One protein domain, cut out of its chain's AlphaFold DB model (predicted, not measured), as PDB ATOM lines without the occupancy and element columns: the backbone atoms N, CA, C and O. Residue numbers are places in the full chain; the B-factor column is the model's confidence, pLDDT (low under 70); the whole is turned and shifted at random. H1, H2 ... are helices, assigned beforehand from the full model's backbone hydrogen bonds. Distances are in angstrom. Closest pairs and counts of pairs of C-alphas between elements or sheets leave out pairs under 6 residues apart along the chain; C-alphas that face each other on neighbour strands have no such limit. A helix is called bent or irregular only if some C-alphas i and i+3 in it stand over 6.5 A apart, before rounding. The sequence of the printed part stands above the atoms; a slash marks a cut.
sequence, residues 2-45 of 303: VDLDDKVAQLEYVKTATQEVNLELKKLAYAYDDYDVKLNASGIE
ATOM      1  N   VAL A   2     118.835 150.395 161.589       56.72
ATOM      2  CA  VAL A   2     118.104 149.956 160.370       56.72
ATOM      3  C   VAL A   2     118.705 150.528 159.068       56.72
ATOM      4  O   VAL A   2     118.963 149.789 158.130       56.72
ATOM      5  N   ASP A   3     119.064 151.815 159.054       66.06
ATOM      6  CA  ASP A   3     119.703 152.479 157.899       66.06
ATOM      7  C   ASP A   3     121.161 152.028 157.633       66.06
ATOM      8  O   ASP A   3     121.706 152.259 156.557       66.06
ATOM      9  N   LEU A   4     121.826 151.394 158.607       68.50
ATOM     10  CA  LEU A   4     123.170 150.831 158.427       68.50
ATOM     11  C   LEU A   4     123.091 149.414 157.849       68.50
ATOM     12  O   LEU A   4     123.869 149.085 156.960       68.50
ATOM     13  N   ASP A   5     122.127 148.616 158.314       69.62
ATOM     14  CA  ASP A   5     121.873 147.262 157.810       69.62
ATOM     15  C   ASP A   5     121.530 147.283 156.315       69.62
ATOM     16  O   ASP A   5     122.127 146.544 155.531       69.62
ATOM     17  N   ASP A   6     120.670 148.214 155.894       75.06
ATOM     18  CA  ASP A   6     120.324 148.384 154.479       75.06
ATOM     19  C   ASP A   6     121.532 148.811 153.631       75.06
ATOM     20  O   ASP A   6     121.705 148.341 152.505       75.06
ATOM     21  N   LYS A   7     122.416 149.657 154.174       78.00
ATOM     22  CA  LYS A   7     123.641 150.089 153.479       78.00
ATOM     23  C   LYS A   7     124.675 148.973 153.377       78.00
ATOM     24  O   LYS A   7     125.325 148.856 152.343       78.00
ATOM     25  N   VAL A   8     124.818 148.141 154.409       75.44
ATOM     26  CA  VAL A   8     125.734 146.989 154.404       75.44
ATOM     27  C   VAL A   8     125.240 145.910 153.440       75.44
ATOM     28  O   VAL A   8     126.034 145.387 152.662       75.44
ATOM     29  N   ALA A   9     123.932 145.645 153.403       74.94
ATOM     30  CA  ALA A   9     123.326 144.698 152.465       74.94
ATOM     31  C   ALA A   9     123.433 145.142 150.991       74.94
ATOM     32  O   ALA A   9     123.395 144.308 150.084       74.94
ATOM     33  N   GLN A  10     123.579 146.445 150.733       80.75
ATOM     34  CA  GLN A  10     123.752 147.001 149.386       80.75
ATOM     35  C   GLN A  10     125.188 146.921 148.857       80.75
ATOM     36  O   GLN A  10     125.402 147.128 147.660       80.75
ATOM     37  N   LEU A  11     126.171 146.607 149.706       84.38
ATOM     38  CA  LEU A  11     127.556 146.449 149.271       84.38
ATOM     39  C   LEU A  11     127.666 145.244 148.330       84.38
ATOM     40  O   LEU A  11     127.242 144.137 148.655       84.38
ATOM     41  N   GLU A  12     128.247 145.457 147.149       84.94
ATOM     42  CA  GLU A  12     128.197 144.501 146.033       84.94
ATOM     43  C   GLU A  12     128.771 143.121 146.391       84.94
ATOM     44  O   GLU A  12     128.199 142.087 146.042       84.94
ATOM     45  N   TYR A  13     129.844 143.096 147.181       84.62
ATOM     46  CA  TYR A  13     130.452 141.864 147.680       84.62
ATOM     47  C   TYR A  13     129.576 141.138 148.715       84.62
ATOM     48  O   TYR A  13     129.486 139.913 148.683       84.62
ATOM     49  N   VAL A  14     128.890 141.874 149.601       83.69
ATOM     50  CA  VAL A  14     127.979 141.312 150.616       83.69
ATOM     51  C   VAL A  14     126.766 140.695 149.934       83.69
ATOM     52  O   VAL A  14     126.390 139.558 150.224       83.69
ATOM     53  N   LYS A  15     126.180 141.427 148.982       84.44
ATOM     54  CA  LYS A  15     125.023 140.987 148.207       84.44
ATOM     55  C   LYS A  15     125.331 139.731 147.397       84.44
ATOM     56  O   LYS A  15     124.552 138.786 147.426       84.44
ATOM     57  N   THR A  16     126.473 139.704 146.714       87.56
ATOM     58  CA  THR A  16     126.879 138.544 145.906       87.56
ATOM     59  C   THR A  16     127.116 137.319 146.789       87.56
ATOM     60  O   THR A  16     126.561 136.258 146.524       87.56
ATOM     61  N   ALA A  17     127.841 137.479 147.902       86.31
ATOM     62  CA  ALA A  17     128.101 136.383 148.833       86.31
ATOM     63  C   ALA A  17     126.817 135.837 149.484       86.31
ATOM     64  O   ALA A  17     126.635 134.625 149.570       86.31
ATOM     65  N   THR A  18     125.898 136.709 149.916       87.00
ATOM     66  CA  THR A  18     124.608 136.265 150.484       87.00
ATOM     67  C   THR A  18     123.738 135.564 149.444       87.00
ATOM     68  O   THR A  18     123.110 134.555 149.756       87.00
ATOM     69  N   GLN A  19     123.738 136.026 148.192       88.00
ATOM     70  CA  GLN A  19     123.045 135.345 147.097       88.00
ATOM     71  C   GLN A  19     123.618 133.950 146.816       88.00
ATOM     72  O   GLN A  19     122.845 133.005 146.672       88.00
ATOM     73  N   GLU A  20     124.943 133.801 146.776       90.69
ATOM     74  CA  GLU A  20     125.591 132.495 146.589       90.69
ATOM     75  C   GLU A  20     125.273 131.530 147.735       90.69
ATOM     76  O   GLU A  20     124.889 130.387 147.488       90.69
ATOM     77  N   VAL A  21     125.342 131.996 148.986       88.75
ATOM     78  CA  VAL A  21     124.978 131.187 150.161       88.75
ATOM     79  C   VAL A  21     123.522 130.727 150.081       88.75
ATOM     80  O   VAL A  21     123.246 129.543 150.269       88.75
ATOM     81  N   ASN A  22     122.592 131.625 149.744       90.31
ATOM     82  CA  ASN A  22     121.178 131.273 149.593       90.31
ATOM     83  C   ASN A  22     120.936 130.287 148.437       90.31
ATOM     84  O   ASN A  22     120.106 129.384 148.561       90.31
ATOM     85  N   LEU A  23     121.676 130.404 147.327       90.75
ATOM     86  CA  LEU A  23     121.612 129.445 146.219       90.75
ATOM     87  C   LEU A  23     122.077 128.047 146.640       90.75
ATOM     88  O   LEU A  23     121.437 127.060 146.278       90.75
ATOM     89  N   GLU A  24     123.161 127.946 147.409       91.12
ATOM     90  CA  GLU A  24     123.637 126.660 147.928       91.12
ATOM     91  C   GLU A  24     122.687 126.078 148.984       91.12
ATOM     92  O   GLU A  24     122.375 124.889 148.936       91.12
ATOM     93  N   LEU A  25     122.129 126.903 149.878       88.75
ATOM     94  CA  LEU A  25     121.129 126.461 150.860       88.75
ATOM     95  C   LEU A  25     119.891 125.852 150.191       88.75
ATOM     96  O   LEU A  25     119.433 124.785 150.603       88.75
ATOM     97  N   LYS A  26     119.410 126.455 149.097       90.19
ATOM     98  CA  LYS A  26     118.298 125.912 148.296       90.19
ATOM     99  C   LYS A  26     118.613 124.551 147.670       90.19
ATOM    100  O   LYS A  26     117.712 123.728 147.520       90.19
ATOM    101  N   LYS A  27     119.880 124.277 147.330       90.12
ATOM    102  CA  LYS A  27     120.306 122.958 146.826       90.12
ATOM    103  C   LYS A  27     120.358 121.897 147.926       90.12
ATOM    104  O   LYS A  27     120.198 120.717 147.624       90.12
ATOM    105  N   LEU A  28     120.591 122.293 149.180       89.62
ATOM    106  CA  LEU A  28     120.765 121.364 150.299       89.62
ATOM    107  C   LEU A  28     119.447 120.757 150.794       89.62
ATOM    108  O   LEU A  28     119.423 119.574 151.132       89.62
ATOM    109  N   ALA A  29     118.353 121.524 150.846       88.75
ATOM    110  CA  ALA A  29     117.041 120.991 151.216       88.75
ATOM    111  C   ALA A  29     115.888 121.874 150.727       88.75
ATOM    112  O   ALA A  29     115.949 123.097 150.807       88.75
ATOM    113  N   TYR A  30     114.776 121.237 150.343       83.50
ATOM    114  CA  TYR A  30     113.537 121.926 149.956       83.50
ATOM    115  C   TYR A  30     112.981 122.838 151.064       83.50
ATOM    116  O   TYR A  30     112.389 123.872 150.785       83.50
ATOM    117  N   ALA A  31     113.223 122.494 152.333       84.06
ATOM    118  CA  ALA A  31     112.792 123.290 153.482       84.06
ATOM    119  C   ALA A  31     113.445 124.687 153.567       84.06
ATOM    120  O   ALA A  31     112.973 125.518 154.337       84.06
ATOM    121  N   TYR A  32     114.511 124.950 152.800       84.31
ATOM    122  CA  TYR A  32     115.198 126.244 152.772       84.31
ATOM    123  C   TYR A  32     114.747 127.158 151.624       84.31
ATOM    124  O   TYR A  32     115.319 128.230 151.459       84.31
ATOM    125  N   ASP A  33     113.738 126.780 150.829       80.94
ATOM    126  CA  ASP A  33     113.307 127.609 149.691       80.94
ATOM    127  C   ASP A  33     112.750 128.979 150.126       80.94
ATOM    128  O   ASP A  33     113.000 129.986 149.456       80.94
ATOM    129  N   ASP A  34     112.115 129.012 151.304       81.25
ATOM    130  CA  ASP A  34     111.573 130.208 151.965       81.25
ATOM    131  C   ASP A  34     112.511 130.791 153.050       81.25
ATOM    132  O   ASP A  34     112.112 131.674 153.813       81.25
ATOM    133  N   TYR A  35     113.756 130.307 153.156       80.75
ATOM    134  CA  TYR A  35     114.730 130.790 154.141       80.75
ATOM    135  C   TYR A  35     115.764 131.706 153.478       80.75
ATOM    136  O   TYR A  35     116.525 131.271 152.617       80.75
ATOM    137  N   ASP A  36     115.794 132.976 153.886       82.00
ATOM    138  CA  ASP A  36     116.690 133.997 153.332       82.00
ATOM    139  C   ASP A  36     117.732 134.421 154.373       82.00
ATOM    140  O   ASP A  36     117.419 135.076 155.372       82.00
ATOM    141  N   VAL A  37     118.986 134.031 154.144       82.75
ATOM    142  CA  VAL A  37     120.120 134.426 154.982       82.75
ATOM    143  C   VAL A  37     120.632 135.786 154.531       82.75
ATOM    144  O   VAL A  37     121.030 135.976 153.382       82.75
ATOM    145  N   LYS A  38     120.685 136.727 155.474       82.12
ATOM    146  CA  LYS A  38     121.248 138.067 155.279       82.12
ATOM    147  C   LYS A  38     122.385 138.313 156.259       82.12
ATOM    148  O   LYS A  38     122.347 137.855 157.399       82.12
ATOM    149  N   LEU A  39     123.390 139.057 155.809       72.19
ATOM    150  CA  LEU A  39     124.431 139.592 156.677       72.19
ATOM    151  C   LEU A  39     123.937 140.916 157.252       72.19
ATOM    152  O   LEU A  39     123.784 141.889 156.517       72.19
ATOM    153  N   ASN A  40     123.690 140.937 158.557       70.94
ATOM    154  CA  ASN A  40     123.214 142.119 159.261       70.94
ATOM    155  C   ASN A  40     124.354 142.732 160.090       70.94
ATOM    156  O   ASN A  40     125.145 142.012 160.699       70.94
ATOM    157  N   ALA A  41     124.418 144.062 160.147       67.81
ATOM    158  CA  ALA A  41     125.319 144.819 161.014       67.81
ATOM    159  C   ALA A  41     124.723 145.060 162.415       67.81
ATOM    160  O   ALA A  41     125.399 145.606 163.285       67.81
ATOM    161  N   SER A  42     123.490 144.607 162.663       62.47
ATOM    162  CA  SER A  42     122.771 144.723 163.940       62.47
ATOM    163  C   SER A  42     123.465 144.034 165.124       62.47
ATOM    164  O   SER A  42     123.088 144.284 166.262       62.47
ATOM    165  N   GLY A  43     124.464 143.180 164.868       63.06
ATOM    166  CA  GLY A  43     125.314 142.564 165.894       63.06
ATOM    167  C   GLY A  43     126.539 143.395 166.294       63.06
ATOM    168  O   GLY A  43     127.276 142.978 167.179       63.06
ATOM    169  N   ILE A  44     126.787 144.540 165.648       66.81
ATOM    170  CA  ILE A  44     127.825 145.480 166.085       66.81
ATOM    171  C   ILE A  44     127.232 146.286 167.236       66.81
ATOM    172  O   ILE A  44     126.513 147.265 167.019       66.81
ATOM    173  N   GLU A  45     127.503 145.851 168.461       73.25
ATOM    174  CA  GLU A  45     127.156 146.626 169.645       73.25
ATOM    175  C   GLU A  45     127.888 147.977 169.606       73.25
ATOM    176  O   GLU A  45     129.010 148.096 169.103       73.25
TER     177      GLU A  45
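This is residues 2 to 45 of the 303 residues of the protein "AAA ATPase domain protein" of Acinetobacter sp. 1295259 (UniProt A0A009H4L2). A long helix, H2, meets a short helix, H1, in a corner at its first end, and a stretch with no named element, residues 29 to 45, turns round at the far end of H2 and folds back along it toward H1. The printed part has 44 residues with two named helices, H1 then H2 along the chain, and no named strand; its class is all helix. The whole is loose, with a radius of gyration of the C-alphas of 11.8 A, and elongated, spanning 33 by 20 by 13 A.

Start with H2, residues 12 to 28, and look back from its first residues to H1, residues 2 to 9. The two helices are close but not clearly touching, with 2 pairs of C-alphas within 8 A; their closest C-alphas, those of Ala 9 and Lys 15, are 5.9 A apart. Their lines are about perpendicular, at 77 degrees, and their centres are 17.7 A apart. In H2 every O i to N i+4 pair is within hydrogen-bond range; in H1 3 of 4 are.

Find C-alpha 12 at (128.197, 144.501, 146.033); from there H2 runs 24.7 A to C-alpha 28 at (120.765, 121.364, 150.299). H1 begins at C-alpha 2, at (118.104, 149.956, 160.370), and is 10.8 A long. Neither helix is bent.

The C-alphas farthest apart, those of Tyr 30 and Glu 45, are 34.4 A apart. The printed part has no cut, and the link from H1 to H2, of 2 residues, is tight. In the B-factor column, the mean pLDDT of the printed part is 80.3; look at residues 2 to 5 and 41 to 44 for the model's values under 70.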